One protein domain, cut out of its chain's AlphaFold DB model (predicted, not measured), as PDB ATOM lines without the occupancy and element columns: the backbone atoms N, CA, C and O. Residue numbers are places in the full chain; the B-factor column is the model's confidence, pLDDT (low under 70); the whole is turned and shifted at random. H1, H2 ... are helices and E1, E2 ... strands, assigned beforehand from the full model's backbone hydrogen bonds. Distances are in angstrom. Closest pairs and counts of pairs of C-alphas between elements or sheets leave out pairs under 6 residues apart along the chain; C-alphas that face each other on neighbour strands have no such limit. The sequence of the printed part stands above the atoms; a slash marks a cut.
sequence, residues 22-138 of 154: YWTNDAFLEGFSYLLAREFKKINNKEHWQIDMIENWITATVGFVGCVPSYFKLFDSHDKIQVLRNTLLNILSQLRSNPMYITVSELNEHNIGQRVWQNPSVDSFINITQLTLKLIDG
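Overview. This is residues 22 to 138 of the 154 residues of an uncharacterized protein of Pedobacter sp (UniProt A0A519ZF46). H1 runs through the middle, with H2 folded back along one side of it as a helical hairpin and the pair H3 and H5, side by side and running opposite ways, laid across its other side. Short H4 sits out at one end, close to H1, between the two loops that lead from H3 to H5, and the short strand E1 leads into H1. The printed part has 117 residues, with one named strand and five named helices in the order E1, H1, H2, H3, H4, H5, and it is mostly helix. It is compact, with a radius of gyration of the C-alphas of 13.5 A, and rounded, spanning 38 by 30 by 29 A.

Along the chain. Find C-alpha 22 at (-6.103, 13.815, -57.951), where E1, residues 22 to 25, begins; it pairs with no named strand. H1, residues 26 to 40, follows and is 20.7 A long. Next come H2, residues 48 to 60, 18.5 A long, and the longest helix, H3, residues 78 to 97, which runs 28.4 A from C-alpha 78 at (12.125, 2.789, -56.094). H4 holds residues 104 to 109. H5, residues 122 to 136, is 21.5 A long and ends at C-alpha 136 at (2.711, 6.834, -55.046).

Arrangement. Begin at H1, the hub, which touches H2, H3 and H5. H1 and H2 form a helical hairpin at a shallow tilt of 28 degrees, opposite ways; their closest C-alphas, of Ala 37 and Ile 54, are 4.6 A apart. With residues 35 to 40 alone H1 touches H3, the closest C-alphas being those of Glu 39 and Thr 87 at 6.6 A. With residues 28 to 32 alone it touches H5, the closest C-alphas being those of Phe 32 and Phe 125 at 6.7 A. To each of H3 and H5 it stands only just about perpendicular, at 72 degrees. H3 and H5 touch at a shallow tilt of 21 degrees, opposite ways, with the C-alphas of Leu 92 and Ile 126 closest at 6.0 A. H4 is close to H1 but not clearly touching, the closest C-alphas being those of Gly 31 and Leu 107 at 7.2 A. H2 is apart from H3, H4 and H5. E1 and H1 meet only through their link; the closest C-alphas of E1 and H5, of Tyr 22 and Leu 131, are 7.4 A apart. In H1, H2, H3, H4 and H5 every O i to N i+4 pair is within hydrogen-bond range.

Size, cuts and confidence. The two C-alphas farthest apart, of His 78 and Gln 118, are 38.1 A from each other. The printed part has no cut. Look for the long links at residues 61 to 77, from H2 to H3, and 110 to 121, from H4 to H5. The mean pLDDT of the printed part is 90.0, and residues 63 to 67 are under 70.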
ATOM      1  N   TYR A  22      -4.996  13.149 -58.627       93.00
ATOM      2  CA  TYR A  22      -6.103  13.815 -57.951       93.00
ATOM      3  C   TYR A  22      -6.050  15.324 -58.200       93.00
ATOM      4  O   TYR A  22      -4.983  15.888 -58.441       93.00
ATOM      5  N   TRP A  23      -7.201  15.987 -58.128       91.25
ATOM      6  CA  TRP A  23      -7.285  17.446 -58.168       91.25
ATOM      7  C   TRP A  23      -7.137  18.057 -56.763       91.25
ATOM      8  O   TRP A  23      -7.614  17.522 -55.759       91.25
ATOM      9  N   THR A  24      -6.469  19.200 -56.666       89.50
ATOM     10  CA  THR A  24      -6.320  19.950 -55.412       89.50
ATOM     11  C   THR A  24      -6.349  21.438 -55.674       89.50
ATOM     12  O   THR A  24      -5.977  21.896 -56.748       89.50
ATOM     13  N   ASN A  25      -6.758  22.195 -54.665       88.44
ATOM     14  CA  ASN A  25      -6.611  23.636 -54.649       88.44
ATOM     15  C   ASN A  25      -5.133  24.044 -54.769       88.44
ATOM     16  O   ASN A  25      -4.275  23.466 -54.091       88.44
ATOM     17  N   ASP A  26      -4.864  25.068 -55.573       87.50
ATOM     18  CA  ASP A  26      -3.514  25.575 -55.819       87.50
ATOM     19  C   ASP A  26      -2.848  26.062 -54.530       87.50
ATOM     20  O   ASP A  26      -1.695  25.724 -54.286       87.50
ATOM     21  N   ALA A  27      -3.584  26.743 -53.643       87.06
ATOM     22  CA  ALA A  27      -3.038  27.238 -52.379       87.06
ATOM     23  C   ALA A  27      -2.489  26.092 -51.525       87.06
ATOM     24  O   ALA A  27      -1.361  26.140 -51.028       87.06
ATOM     25  N   PHE A  28      -3.287  25.032 -51.358       89.88
ATOM     26  CA  PHE A  28      -2.882  23.873 -50.567       89.88
ATOM     27  C   PHE A  28      -1.761  23.088 -51.246       89.88
ATOM     28  O   PHE A  28      -0.897  22.569 -50.545       89.88
ATOM     29  N   LEU A  29      -1.714  23.051 -52.579       91.00
ATOM     30  CA  LEU A  29      -0.612  22.430 -53.315       91.00
ATOM     31  C   LEU A  29       0.699  23.222 -53.190       91.00
ATOM     32  O   LEU A  29       1.762  22.621 -53.026       91.00
ATOM     33  N   GLU A  30       0.645  24.554 -53.195       90.75
ATOM     34  CA  GLU A  30       1.800  25.425 -52.941       90.75
ATOM     35  C   GLU A  30       2.304  25.251 -51.502       90.75
ATOM     36  O   GLU A  30       3.491  25.001 -51.281       90.75
ATOM     37  N   GLY A  31       1.403  25.283 -50.514       92.31
ATOM     38  CA  GLY A  31       1.747  25.011 -49.114       92.31
ATOM     39  C   GLY A  31       2.305  23.601 -48.902       92.31
ATOM     40  O   GLY A  31       3.264  23.408 -48.156       92.31
ATOM     41  N   PHE A  32       1.760  22.607 -49.598       94.06
ATOM     42  CA  PHE A  32       2.251  21.235 -49.547       94.06
ATOM     43  C   PHE A  32       3.637  21.091 -50.188       94.06
ATOM     44  O   PHE A  32       4.508  20.436 -49.618       94.06
ATOM     45  N   SER A  33       3.886  21.766 -51.314       93.69
ATOM     46  CA  SER A  33       5.212  21.833 -51.946       93.69
ATOM     47  C   SER A  33       6.238  22.475 -51.011       93.69
ATOM     48  O   SER A  33       7.346  21.959 -50.851       93.69
ATOM     49  N   TYR A  34       5.850  23.541 -50.306       93.94
ATOM     50  CA  TYR A  34       6.674  24.138 -49.256       93.94
ATOM     51  C   TYR A  34       7.003  23.137 -48.136       93.94
ATOM     52  O   TYR A  34       8.171  23.008 -47.765       93.94
ATOM     53  N   LEU A  35       6.015  22.388 -47.628       95.00
ATOM     54  CA  LEU A  35       6.242  21.362 -46.602       95.00
ATOM     55  C   LEU A  35       7.220  20.280 -47.074       95.00
ATOM     56  O   LEU A  35       8.133  19.915 -46.330       95.00
ATOM     57  N   LEU A  36       7.067  19.800 -48.309       96.25
ATOM     58  CA  LEU A  36       7.981  18.827 -48.910       96.25
ATOM     59  C   LEU A  36       9.405  19.381 -48.991       96.25
ATOM     60  O   LEU A  36      10.339  18.734 -48.516       96.25
ATOM     61  N   ALA A  37       9.577  20.604 -49.499       95.62
ATOM     62  CA  ALA A  37      10.879  21.264 -49.553       95.62
ATOM     63  C   ALA A  37      11.493  21.439 -48.154       95.62
ATOM     64  O   ALA A  37      12.688  21.202 -47.958       95.62
ATOM     65  N   ARG A  38      10.682  21.827 -47.163       95.62
ATOM     66  CA  ARG A  38      11.094  22.002 -45.765       95.62
ATOM     67  C   ARG A  38      11.584  20.696 -45.148       95.62
ATOM     68  O   ARG A  38      12.608  20.703 -44.467       95.62
ATOM     69  N   GLU A  39      10.905  19.580 -45.390       96.88
ATOM     70  CA  GLU A  39      11.350  18.276 -44.888       96.88
ATOM     71  C   GLU A  39      12.557  17.734 -45.649       96.88
ATOM     72  O   GLU A  39      13.506  17.263 -45.021       96.88
ATOM     73  N   PHE A  40      12.603  17.884 -46.974       96.69
ATOM     74  CA  PHE A  40      13.779  17.500 -47.758       96.69
ATOM     75  C   PHE A  40      15.023  18.263 -47.300       96.69
ATOM     76  O   PHE A  40      16.096  17.671 -47.199       96.69
ATOM     77  N   LYS A  41      14.898  19.544 -46.922       96.94
ATOM     78  CA  LYS A  41      15.998  20.336 -46.343       96.94
ATOM     79  C   LYS A  41      16.618  19.705 -45.092       96.94
ATOM     80  O   LYS A  41      17.806  19.933 -44.857       96.94
ATOM     81  N   LYS A  42      15.883  18.883 -44.337       96.81
ATOM     82  CA  LYS A  42      16.378  18.203 -43.125       96.81
ATOM     83  C   LYS A  42      17.207  16.951 -43.416       96.81
ATOM     84  O   LYS A  42      17.898  16.471 -42.523       96.81
ATOM     85  N   ILE A  43      17.165  16.421 -44.640       96.06
ATOM     86  CA  ILE A  43      17.950  15.243 -45.028       96.06
ATOM     87  C   ILE A  43      19.443  15.608 -45.032       96.06
ATOM     88  O   ILE A  43      19.854  16.586 -45.660       96.06
ATOM     89  N   ASN A  44      20.267  14.831 -44.330       95.94
ATOM     90  CA  ASN A  44      21.725  14.984 -44.345       95.94
ATOM     91  C   ASN A  44      22.322  14.344 -45.605       95.94
ATOM     92  O   ASN A  44      21.785  13.354 -46.089       95.94
ATOM     93  N   ASN A  45      23.455  14.864 -46.094       94.88
ATOM     94  CA  ASN A  45      24.160  14.340 -47.276       94.88
ATOM     95  C   ASN A  45      23.254  14.209 -48.514       94.88
ATOM     96  O   ASN A  45      23.159  13.141 -49.110       94.88
ATOM     97  N   LYS A  46      22.562  15.299 -48.868       96.00
ATOM     98  CA  LYS A  46      21.599  15.302 -49.971       96.00
ATOM     99  C   LYS A  46      22.253  14.928 -51.296       96.00
ATOM    100  O   LYS A  46      23.307  15.460 -51.645       96.00
ATOM    101  N   GLU A  47      21.574  14.088 -52.057       96.31
ATOM    102  CA  GLU A  47      21.880  13.851 -53.459       96.31
ATOM    103  C   GLU A  47      21.457  15.051 -54.316       96.31
ATOM    104  O   GLU A  47      20.582  15.830 -53.934       96.31
ATOM    105  N   HIS A  48      22.053  15.188 -55.503       95.38
ATOM    106  CA  HIS A  48      21.796  16.330 -56.386       95.38
ATOM    107  C   HIS A  48      20.308  16.485 -56.722       95.38
ATOM    108  O   HIS A  48      19.754  17.567 -56.565       95.38
ATOM    109  N   TRP A  49      19.621  15.379 -57.027       94.56
ATOM    110  CA  TRP A  49      18.191  15.416 -57.334       94.56
ATOM    111  C   TRP A  49      17.340  15.922 -56.157       94.56
ATOM    112  O   TRP A  49      16.297  16.523 -56.376       94.56
ATOM    113  N   GLN A  50      17.761  15.711 -54.904       95.75
ATOM    114  CA  GLN A  50      17.037  16.229 -53.738       95.75
ATOM    115  C   GLN A  50      17.191  17.745 -53.629       95.75
ATOM    116  O   GLN A  50      16.254  18.419 -53.211       95.75
ATOM    117  N   ILE A  51      18.359  18.273 -54.004       95.19
ATOM    118  CA  ILE A  51      18.610  19.716 -54.078       95.19
ATOM    119  C   ILE A  51      17.718  20.324 -55.163       95.19
ATOM    120  O   ILE A  51      16.954  21.240 -54.863       95.19
ATOM    121  N   ASP A  52      17.712  19.735 -56.360       93.00
ATOM    122  CA  ASP A  52      16.875  20.189 -57.477       93.00
ATOM    123  C   ASP A  52      15.381  20.166 -57.114       93.00
ATOM    124  O   ASP A  52      14.632  21.080 -57.449       93.00
ATOM    125  N   MET A  53      14.924  19.134 -56.396       93.00
ATOM    126  CA  MET A  53      13.535  19.039 -55.931       93.00
ATOM    127  C   MET A  53      13.178  20.136 -54.925       93.00
ATOM    128  O   MET A  53      12.100  20.720 -55.025       93.00
ATOM    129  N   ILE A  54      14.073  20.445 -53.979       94.06
ATOM    130  CA  ILE A  54      13.872  21.548 -53.028       94.06
ATOM    131  C   ILE A  54      13.706  22.870 -53.785       94.06
ATOM    132  O   ILE A  54      12.793  23.632 -53.474       94.06
ATOM    133  N   GLU A  55      14.570  23.140 -54.763       91.62
ATOM    134  CA  GLU A  55      14.511  24.366 -55.565       91.62
ATOM    135  C   GLU A  55      13.223  24.439 -56.387       91.62
ATOM    136  O   GLU A  55      12.501  25.430 -56.300       91.62
ATOM    137  N   ASN A  56      12.881  23.360 -57.093       89.56
ATOM    138  CA  ASN A  56      11.662  23.254 -57.892       89.56
ATOM    139  C   ASN A  56      10.398  23.519 -57.066       89.56
ATOM    140  O   ASN A  56       9.558  24.325 -57.466       89.56
ATOM    141  N   TRP A  57      10.268  22.893 -55.895       90.38
ATOM    142  CA  TRP A  57       9.116  23.121 -55.024       90.38
ATOM    143  C   TRP A  57       9.063  24.542 -54.470       90.38
ATOM    144  O   TRP A  57       7.974  25.097 -54.383       90.38
ATOM    145  N   ILE A  58      10.202  25.156 -54.136       87.44
ATOM    146  CA  ILE A  58      10.237  26.564 -53.709       87.44
ATOM    147  C   ILE A  58       9.827  27.482 -54.860       87.44
ATOM    148  O   ILE A  58       9.059  28.413 -54.653       87.44
ATOM    149  N   THR A  59      10.296  27.238 -56.083       83.31
ATOM    150  CA  THR A  59       9.889  28.041 -57.245       83.31
ATOM    151  C   THR A  59       8.398  27.890 -57.541       83.31
ATOM    152  O   THR A  59       7.747  28.875 -57.888       83.31
ATOM    153  N   ALA A  60       7.832  26.696 -57.340       79.50
ATOM    154  CA  ALA A  60       6.403  26.445 -57.514       79.50
ATOM    155  C   ALA A  60       5.520  27.307 -56.603       79.50
ATOM    156  O   ALA A  60       4.388  27.594 -56.973       79.50
ATOM    157  N   THR A  61       6.031  27.759 -55.449       78.06
ATOM    158  CA  THR A  61       5.263  28.595 -54.514       78.06
ATOM    159  C   THR A  61       5.260  30.085 -54.857       78.06
ATOM    160  O   THR A  61       4.636  30.861 -54.135       78.06
ATOM    161  N   VAL A  62       5.970  30.524 -55.909       72.31
ATOM    162  CA  VAL A  62       6.172  31.952 -56.239       72.31
ATOM    163  C   VAL A  62       5.330  32.394 -57.448       72.31
ATOM    164  O   VAL A  62       5.808  33.109 -58.324       72.31
ATOM    165  N   GLY A  63       4.040  32.045 -57.472       55.06
ATOM    166  CA  GLY A  63       3.058  32.715 -58.340       55.06
ATOM    167  C   GLY A  63       2.879  32.124 -59.735       55.06
ATOM    168  O   GLY A  63       2.697  32.867 -60.704       55.06
ATOM    169  N   PHE A  64       2.889  30.797 -59.857       56.62
ATOM    170  CA  PHE A  64       2.344  30.163 -61.054       56.62
ATOM    171  C   PHE A  64       0.818  30.310 -61.061       56.62
ATOM    172  O   PHE A  64       0.097  29.555 -60.418       56.62
ATOM    173  N   VAL A  65       0.312  31.288 -61.814       53.03
ATOM    174  CA  VAL A  65      -1.129  31.435 -62.050       53.03
ATOM    175  C   VAL A  65      -1.582  30.339 -63.021       53.03
ATOM    176  O   VAL A  65      -1.292  30.403 -64.215       53.03
ATOM    177  N   GLY A  66      -2.298  29.334 -62.508       52.75
ATOM    178  CA  GLY A  66      -3.089  28.389 -63.306       52.75
ATOM    179  C   GLY A  66      -2.487  27.003 -63.569       52.75
ATOM    180  O   GLY A  66      -3.136  26.204 -64.239       52.75
ATOM    181  N   CYS A  67      -1.284  26.690 -63.072       65.75
ATOM    182  CA  CYS A  67      -0.769  25.315 -63.053       65.75
ATOM    183  C   CYS A  67       0.400  25.196 -62.071       65.75
ATOM    184  O   CYS A  67       1.510  25.636 -62.377       65.75
ATOM    185  N   VAL A  68       0.167  24.590 -60.907       72.38
ATOM    186  CA  VAL A  68       1.243  24.293 -59.956       72.38
ATOM    187  C   VAL A  68       1.872  22.946 -60.343       72.38
ATOM    188  O   VAL A  68       1.202  21.909 -60.281       72.38
ATOM    189  N   PRO A  69       3.146  22.911 -60.774       74.75
ATOM    190  CA  PRO A  69       3.794  21.667 -61.172       74.75
ATOM    191  C   PRO A  69       3.962  20.724 -59.972       74.75
ATOM    192  O   PRO A  69       4.550  21.085 -58.958       74.75
ATOM    193  N   SER A  70       3.499  19.477 -60.104       76.31
ATOM    194  CA  SER A  70       3.585  18.493 -59.016       76.31
ATOM    195  C   SER A  70       4.975  17.867 -58.837       76.31
ATOM    196  O   SER A  70       5.279  17.311 -57.786       76.31
ATOM    197  N   TYR A  71       5.814  17.903 -59.879       85.44
ATOM    198  CA  TYR A  71       7.141  17.270 -59.963       85.44
ATOM    199  C   TYR A  71       7.200  15.760 -59.667       85.44
ATOM    200  O   TYR A  71       8.278  15.173 -59.755       85.44
ATOM    201  N   PHE A  72       6.073  15.086 -59.413       86.81
ATOM    202  CA  PHE A  72       6.075  13.673 -59.017       86.81
ATOM    203  C   PHE A  72       6.644  12.732 -60.082       86.81
ATOM    204  O   PHE A  72       7.209  11.695 -59.751       86.81
ATOM    205  N   LYS A  73       6.613  13.132 -61.357       85.94
ATOM    206  CA  LYS A  73       7.278  12.409 -62.454       85.94
ATOM    207  C   LYS A  73       8.794  12.224 -62.274       85.94
ATOM    208  O   LYS A  73       9.378  11.412 -62.977       85.94
ATOM    209  N   LEU A  74       9.437  12.992 -61.387       88.19
ATOM    210  CA  LEU A  74      10.877  12.905 -61.108       88.19
ATOM    211  C   LEU A  74      11.233  11.782 -60.115       88.19
ATOM    212  O   LEU A  74      12.411  11.449 -59.958       88.19
ATOM    213  N   PHE A  75      10.227  11.176 -59.473       92.44
ATOM    214  CA  PHE A  75      10.357   9.986 -58.630       92.44
ATOM    215  C   PHE A  75      10.261   8.723 -59.494       92.44
ATOM    216  O   PHE A  75       9.299   7.965 -59.440       92.44
ATOM    217  N   ASP A  76      11.277   8.538 -60.332       93.44
ATOM    218  CA  ASP A  76      11.379   7.508 -61.375       93.44
ATOM    219  C   ASP A  76      12.052   6.202 -60.913       93.44
ATOM    220  O   ASP A  76      12.196   5.261 -61.694       93.44
ATOM    221  N   SER A  77      12.464   6.127 -59.648       95.56
ATOM    222  CA  SER A  77      13.110   4.954 -59.067       95.56
ATOM    223  C   SER A  77      12.482   4.573 -57.733       95.56
ATOM    224  O   SER A  77      11.929   5.411 -57.017       95.56
ATOM    225  N   HIS A  78      12.611   3.294 -57.374       95.38
ATOM    226  CA  HIS A  78      12.125   2.789 -56.094       95.38
ATOM    227  C   HIS A  78      12.718   3.571 -54.913       95.38
ATOM    228  O   HIS A  78      11.978   3.988 -54.029       95.38
ATOM    229  N   ASP A  79      14.025   3.840 -54.936       96.00
ATOM    230  CA  ASP A  79      14.714   4.544 -53.850       96.00
ATOM    231  C   ASP A  79      14.194   5.974 -53.675       96.00
ATOM    232  O   ASP A  79      13.906   6.402 -52.554       96.00
ATOM    233  N   LYS A  80      13.976   6.702 -54.778       96.50
ATOM    234  CA  LYS A  80      13.374   8.041 -54.730       96.50
ATOM    235  C   LYS A  80      11.958   7.987 -54.160       96.50
ATOM    236  O   LYS A  80      11.620   8.797 -53.295       96.50
ATOM    237  N   ILE A  81      11.142   7.030 -54.610       96.50
ATOM    238  CA  ILE A  81       9.776   6.831 -54.099       96.50
ATOM    239  C   ILE A  81       9.805   6.533 -52.594       96.50
ATOM    240  O   ILE A  81       9.004   7.100 -51.855       96.50
ATOM    241  N   GLN A  82      10.747   5.722 -52.105       97.44
ATOM    242  CA  GLN A  82      10.885   5.451 -50.669       97.44
ATOM    243  C   GLN A  82      11.258   6.701 -49.867       97.44
ATOM    244  O   GLN A  82      10.694   6.934 -48.796       97.44
ATOM    245  N   VAL A  83      12.157   7.546 -50.378       97.25
ATOM    246  CA  VAL A  83      12.487   8.832 -49.737       97.25
ATOM    247  C   VAL A  83      11.254   9.734 -49.651       97.25
ATOM    248  O   VAL A  83      10.979  10.304 -48.590       97.25
ATOM    249  N   LEU A  84      10.483   9.837 -50.738       97.12
ATOM    250  CA  LEU A  84       9.236  10.602 -50.749       97.12
ATOM    251  C   LEU A  84       8.230  10.040 -49.747       97.12
ATOM    252  O   LEU A  84       7.692  10.789 -48.935       97.12
ATOM    253  N   ARG A  85       8.019   8.724 -49.753       97.75
ATOM    254  CA  ARG A  85       7.097   8.036 -48.847       97.75
ATOM    255  C   ARG A  85       7.440   8.295 -47.386       97.75
ATOM    256  O   ARG A  85       6.573   8.707 -46.622       97.75
ATOM    257  N   ASN A  86       8.704   8.121 -47.005       97.88
ATOM    258  CA  ASN A  86       9.167   8.383 -45.640       97.88
ATOM    259  C   ASN A  86       8.958   9.849 -45.242       97.88
ATOM    260  O   ASN A  86       8.541  10.137 -44.120       97.88
ATOM    261  N   THR A  87       9.188  10.770 -46.177       97.88
ATOM    262  CA  THR A  87       8.940  12.199 -45.965       97.88
ATOM    263  C   THR A  87       7.455  12.483 -45.733       97.88
ATOM    264  O   THR A  87       7.103  13.148 -44.761       97.88
ATOM    265  N   LEU A  88       6.573  11.939 -46.573       98.00
ATOM    266  CA  LEU A  88       5.121  12.098 -46.450       98.00
ATOM    267  C   LEU A  88       4.587  11.503 -45.145       98.00
ATOM    268  O   LEU A  88       3.760  12.124 -44.482       98.00
ATOM    269  N   LEU A  89       5.081  10.331 -44.738       98.25
ATOM    270  CA  LEU A  89       4.723   9.715 -43.458       98.25
ATOM    271  C   LEU A  89       5.146  10.588 -42.271       98.25
ATOM    272  O   LEU A  89       4.380  10.729 -41.315       98.25
ATOM    273  N   ASN A  90       6.325  11.214 -42.339       98.06
ATOM    274  CA  ASN A  90       6.764  12.159 -41.317       98.06
ATOM    275  C   ASN A  90       5.863  13.404 -41.269       98.06
ATOM    276  O   ASN A  90       5.379  13.752 -40.194       98.06
ATOM    277  N   ILE A  91       5.574  14.024 -42.419       97.62
ATOM    278  CA  ILE A  91       4.657  15.176 -42.518       97.62
ATOM    279  C   ILE A  91       3.293  14.823 -41.922       97.62
ATOM    280  O   ILE A  91       2.794  15.541 -41.059       97.62
ATOM    281  N   LEU A  92       2.715  13.691 -42.327       97.50
ATOM    282  CA  LEU A  92       1.411  13.234 -41.851       97.50
ATOM    283  C   LEU A  92       1.400  13.010 -40.333       97.50
ATOM    284  O   LEU A  92       0.444  13.389 -39.658       97.50
ATOM    285  N   SER A  93       2.460  12.408 -39.790       97.75
ATOM    286  CA  SER A  93       2.620  12.204 -38.347       97.75
ATOM    287  C   SER A  93       2.682  13.534 -37.590       97.75
ATOM    288  O   SER A  93       2.012  13.707 -36.569       97.75
ATOM    289  N   GLN A  94       3.428  14.508 -38.114       97.81
ATOM    290  CA  GLN A  94       3.567  15.828 -37.503       97.81
ATOM    291  C   GLN A  94       2.269  16.637 -37.572       97.81
ATOM    292  O   GLN A  94       1.847  17.168 -36.552       97.81
ATOM    293  N   LEU A  95       1.586  16.667 -38.721       95.75
ATOM    294  CA  LEU A  95       0.297  17.355 -38.868       95.75
ATOM    295  C   LEU A  95      -0.758  16.818 -37.889       95.75
ATOM    296  O   LEU A  95      -1.531  17.588 -37.332       95.75
ATOM    297  N   ARG A  96      -0.767  15.502 -37.638       95.75
ATOM    298  CA  ARG A  96      -1.714  14.862 -36.707       95.75
ATOM    299  C   ARG A  96      -1.389  15.086 -35.235       95.75
ATOM    300  O   ARG A  96      -2.296  15.093 -34.411       95.75
ATOM    301  N   SER A  97      -0.108  15.184 -34.891       96.12
ATOM    302  CA  SER A  97       0.341  15.260 -33.494       96.12
ATOM    303  C   SER A  97       0.648  16.681 -33.025       96.12
ATOM    304  O   SER A  97       0.685  16.928 -31.820       96.12
ATOM    305  N   ASN A  98       0.852  17.617 -33.953       93.00
ATOM    306  CA  ASN A  98       1.246  18.985 -33.663       93.00
ATOM    307  C   ASN A  98       0.440  19.988 -34.516       93.00
ATOM    308  O   ASN A  98       0.796  20.236 -35.671       93.00
ATOM    309  N   PRO A  99      -0.587  20.647 -33.942       81.44
ATOM    310  CA  PRO A  99      -1.388  21.642 -34.662       81.44
ATOM    311  C   PRO A  99      -0.594  22.894 -35.074       81.44
ATOM    312  O   PRO A  99      -1.065  23.666 -35.899       81.44
ATOM    313  N   MET A 100       0.614  23.094 -34.532       88.94
ATOM    314  CA  MET A 100       1.518  24.202 -34.870       88.94
ATOM    315  C   MET A 100       2.614  23.797 -35.866       88.94
ATOM    316  O   MET A 100       3.555  24.555 -36.086       88.94
ATOM    317  N   TYR A 101       2.545  22.598 -36.450       93.62
ATOM    318  CA  TYR A 101       3.563  22.124 -37.391       93.62
ATOM    319  C   TYR A 101       3.607  22.927 -38.700       93.62
ATOM    320  O   TYR A 101       4.649  22.984 -39.355       93.62
ATOM    321  N   ILE A 102       2.490  23.546 -39.074       91.31
ATOM    322  CA  ILE A 102       2.412  24.559 -40.120       91.31
ATOM    323  C   ILE A 102       1.596  25.726 -39.577       91.31
ATOM    324  O   ILE A 102       0.504  25.527 -39.049       91.31
ATOM    325  N   THR A 103       2.137  26.939 -39.654       91.00
ATOM    326  CA  THR A 103       1.473  28.123 -39.093       91.00
ATOM    327  C   THR A 103       1.151  29.148 -40.169       91.00
ATOM    328  O   THR A 103       1.828  29.243 -41.189       91.00
ATOM    329  N   VAL A 104       0.129  29.965 -39.912       89.62
ATOM    330  CA  VAL A 104      -0.205  31.120 -40.756       89.62
ATOM    331  C   VAL A 104       0.980  32.078 -40.881       89.62
ATOM    332  O   VAL A 104       1.249  32.568 -41.974       89.62
ATOM    333  N   SER A 105       1.700  32.318 -39.777       91.56
ATOM    334  CA  SER A 105       2.890  33.181 -39.773       91.56
ATOM    335  C   SER A 105       3.937  32.648 -40.738       91.56
ATOM    336  O   SER A 105       4.369  33.373 -41.619       91.56
ATOM    337  N   GLU A 106       4.257  31.356 -40.644       90.56
ATOM    338  CA  GLU A 106       5.235  30.705 -41.516       90.56
ATOM    339  C   GLU A 106       4.841  30.791 -43.000       90.56
ATOM    340  O   GLU A 106       5.662  31.165 -43.838       90.56
ATOM    341  N   LEU A 107       3.579  30.503 -43.339       89.56
ATOM    342  CA  LEU A 107       3.096  30.586 -44.724       89.56
ATOM    343  C   LEU A 107       3.146  32.019 -45.278       89.56
ATOM    344  O   LEU A 107       3.512  32.223 -46.437       89.56
ATOM    345  N   ASN A 108       2.814  33.015 -44.453       90.19
ATOM    346  CA  ASN A 108       2.827  34.424 -44.847       90.19
ATOM    347  C   ASN A 108       4.246  35.008 -44.911       90.19
ATOM    348  O   ASN A 108       4.554  35.745 -45.843       90.19
ATOM    349  N   GLU A 109       5.128  34.661 -43.970       88.38
ATOM    350  CA  GLU A 109       6.539  35.083 -43.950       88.38
ATOM    351  C   GLU A 109       7.280  34.642 -45.214       88.38
ATOM    352  O   GLU A 109       8.125  35.370 -45.736       88.38
ATOM    353  N   HIS A 110       6.929  33.469 -45.741       85.00
ATOM    354  CA  HIS A 110       7.488  32.949 -46.983       85.00
ATOM    355  C   HIS A 110       6.693  33.329 -48.239       85.00
ATOM    356  O   HIS A 110       7.069  32.904 -49.330       85.00
ATOM    357  N   ASN A 111       5.636  34.141 -48.110       84.00
ATOM    358  CA  ASN A 111       4.763  34.570 -49.208       84.00
ATOM    359  C   ASN A 111       4.277  33.392 -50.080       84.00
ATOM    360  O   ASN A 111       4.267  33.472 -51.313       84.00
ATOM    361  N   ILE A 112       3.926  32.272 -49.438       84.75
ATOM    362  CA  ILE A 112       3.545  31.037 -50.131       84.75
ATOM    363  C   ILE A 112       2.270  31.278 -50.935       84.75
ATOM    364  O   ILE A 112       1.229  31.619 -50.371       84.75
ATOM    365  N   GLY A 113       2.357  31.094 -52.251       75.25
ATOM    366  CA  GLY A 113       1.228  31.269 -53.159       75.25
ATOM    367  C   GLY A 113       0.821  32.713 -53.408       75.25
ATOM    368  O   GLY A 113      -0.305  32.953 -53.838       75.25
ATOM    369  N   GLN A 114       1.707  33.668 -53.089       78.81
ATOM    370  CA  GLN A 114       1.489  35.113 -53.243       78.81
ATOM    371  C   GLN A 114       0.165  35.609 -52.635       78.81
ATOM    372  O   GLN A 114      -0.458  36.543 -53.141       78.81
ATOM    373  N   ARG A 115      -0.274  34.976 -51.544       80.88
ATOM    374  CA  ARG A 115      -1.556  35.238 -50.887       80.88
ATOM    375  C   ARG A 115      -1.388  35.415 -49.387       80.88
ATOM    376  O   ARG A 115      -0.404  34.973 -48.800       80.88
ATOM    377  N   VAL A 116      -2.395  36.023 -48.765       84.19
ATOM    378  CA  VAL A 116      -2.467  36.164 -47.309       84.19
ATOM    379  C   VAL A 116      -3.272  35.007 -46.735       84.19
ATOM    380  O   VAL A 116      -4.496  34.956 -46.844       84.19
ATOM    381  N   TRP A 117      -2.580  34.078 -46.090       86.19
ATOM    382  CA  TRP A 117      -3.190  33.002 -45.329       86.19
ATOM    383  C   TRP A 117      -3.814  33.570 -44.055       86.19
ATOM    384  O   TRP A 117      -3.185  34.361 -43.353       86.19
ATOM    385  N   GLN A 118      -5.049  33.170 -43.752       84.19
ATOM    386  CA  GLN A 118      -5.742  33.596 -42.530       84.19
ATOM    387  C   GLN A 118      -6.069  32.415 -41.621       84.19
ATOM    388  O   GLN A 118      -5.742  32.465 -40.445       84.19
ATOM    389  N   ASN A 119      -6.656  31.344 -42.165       82.00
ATOM    390  CA  ASN A 119      -7.017  30.136 -41.417       82.00
ATOM    391  C   ASN A 119      -6.903  28.882 -42.312       82.00
ATOM    392  O   ASN A 119      -7.925  28.314 -42.697       82.00
ATOM    393  N   PRO A 120      -5.689  28.458 -42.715       84.38
ATOM    394  CA  PRO A 120      -5.523  27.198 -43.425       84.38
ATOM    395  C   PRO A 120      -6.004  26.035 -42.556       84.38
ATOM    396  O   PRO A 120      -5.579  25.895 -41.408       84.38
ATOM    397  N   SER A 121      -6.845  25.169 -43.117       88.75
ATOM    398  CA  SER A 121      -7.216  23.922 -42.452       88.75
ATOM    399  C   SER A 121      -6.025  22.958 -42.441       88.75
ATOM    400  O   SER A 121      -5.471  22.627 -43.491       88.75
ATOM    401  N   VAL A 122      -5.636  22.482 -41.255       91.19
ATOM    402  CA  VAL A 122      -4.648  21.398 -41.116       91.19
ATOM    403  C   VAL A 122      -5.163  20.120 -41.782       91.19
ATOM    404  O   VAL A 122      -4.377  19.401 -42.401       91.19
ATOM    405  N   ASP A 123      -6.477  19.876 -41.747       91.25
ATOM    406  CA  ASP A 123      -7.095  18.712 -42.388       91.25
ATOM    407  C   ASP A 123      -6.906  18.736 -43.906       91.25
ATOM    408  O   ASP A 123      -6.643  17.699 -44.508       91.25
ATOM    409  N   SER A 124      -6.902  19.919 -44.526       90.62
ATOM    410  CA  SER A 124      -6.567  20.055 -45.946       90.62
ATOM    411  C   SER A 124      -5.149  19.570 -46.261       90.62
ATOM    412  O   SER A 124      -4.932  18.876 -47.257       90.62
ATOM    413  N   PHE A 125      -4.179  19.879 -45.394       93.19
ATOM    414  CA  PHE A 125      -2.804  19.389 -45.530       93.19
ATOM    415  C   PHE A 125      -2.681  17.888 -45.234       93.19
ATOM    416  O   PHE A 125      -1.895  17.189 -45.878       93.19
ATOM    417  N   ILE A 126      -3.468  17.365 -44.292       95.00
ATOM    418  CA  ILE A 126      -3.552  15.923 -44.028       95.00
ATOM    419  C   ILE A 126      -4.095  15.199 -45.264       95.00
ATOM    420  O   ILE A 126      -3.472  14.239 -45.724       95.00
ATOM    421  N   ASN A 127      -5.191  15.692 -45.837       93.69
ATOM    422  CA  ASN A 127      -5.862  15.094 -46.987       93.69
ATOM    423  C   ASN A 127      -4.943  15.035 -48.209       93.69
ATOM    424  O   ASN A 127      -4.745  13.953 -48.766       93.69
ATOM    425  N   ILE A 128      -4.298  16.146 -48.587       94.06
ATOM    426  CA  ILE A 128      -3.356  16.151 -49.721       94.06
ATOM    427  C   ILE A 128      -2.149  15.228 -49.479       94.06
ATOM    428  O   ILE A 128      -1.695  14.533 -50.392       94.06
ATOM    429  N   THR A 129      -1.667  15.128 -48.234       96.19
ATOM    430  CA  THR A 129      -0.572  14.210 -47.877       96.19
ATOM    431  C   THR A 129      -1.003  12.747 -48.026       96.19
ATOM    432  O   THR A 129      -0.267  11.936 -48.590       96.19
ATOM    433  N   GLN A 130      -2.211  12.398 -47.576       96.44
ATOM    434  CA  GLN A 130      -2.771  11.051 -47.716       96.44
ATOM    435  C   GLN A 130      -3.059  10.682 -49.171       96.44
ATOM    436  O   GLN A 130      -2.760   9.562 -49.579       96.44
ATOM    437  N   LEU A 131      -3.615  11.606 -49.956       95.12
ATOM    438  CA  LEU A 131      -3.835  11.405 -51.387       95.12
ATOM    439  C   LEU A 131      -2.510  11.169 -52.112       95.12
ATOM    440  O   LEU A 131      -2.417  10.250 -52.919       95.12
ATOM    441  N   THR A 132      -1.462  11.920 -51.769       95.88
ATOM    442  CA  THR A 132      -0.126  11.714 -52.344       95.88
ATOM    443  C   THR A 132       0.464  10.357 -51.963       95.88
ATOM    444  O   THR A 132       1.026   9.692 -52.827       95.88
ATOM    445  N   LEU A 133       0.307   9.904 -50.713       96.81
ATOM    446  CA  LEU A 133       0.724   8.556 -50.299       96.81
ATOM    447  C   LEU A 133       0.007   7.475 -51.113       96.81
ATOM    448  O   LEU A 133       0.659   6.638 -51.729       96.81
ATOM    449  N   LYS A 134      -1.326   7.546 -51.194       95.62
ATOM    450  CA  LYS A 134      -2.123   6.617 -52.007       95.62
ATOM    451  C   LYS A 134      -1.714   6.648 -53.479       95.62
ATOM    452  O   LYS A 134      -1.709   5.612 -54.135       95.62
ATOM    453  N   LEU A 135      -1.375   7.825 -54.004       94.94
ATOM    454  CA  LEU A 135      -0.948   8.004 -55.387       94.94
ATOM    455  C   LEU A 135       0.367   7.264 -55.668       94.94
ATOM    456  O   LEU A 135       0.432   6.483 -56.614       94.94
ATOM    457  N   ILE A 136       1.398   7.475 -54.844       95.88
ATOM    458  CA  ILE A 136       2.711   6.834 -55.046       95.88
ATOM    459  C   ILE A 136       2.700   5.337 -54.720       95.88
ATOM    460  O   ILE A 136       3.539   4.594 -55.227       95.88
ATOM    461  N   ASP A 137       1.733   4.898 -53.915       95.38
ATOM    462  CA  ASP A 137       1.516   3.493 -53.572       95.38
ATOM    463  C   ASP A 137       0.665   2.749 -54.616       95.38
ATOM    464  O   ASP A 137       0.507   1.532 -54.529       95.38
ATOM    465  N   GLY A 138       0.148   3.459 -55.627       94.31
ATOM    466  CA  GLY A 138      -0.700   2.883 -56.674       94.31
ATOM    467  C   GLY A 138      -2.110   2.525 -56.195       94.31
ATOM    468  O   GLY A 138      -2.789   1.717 -56.824       94.31
TER     469      GLY A 138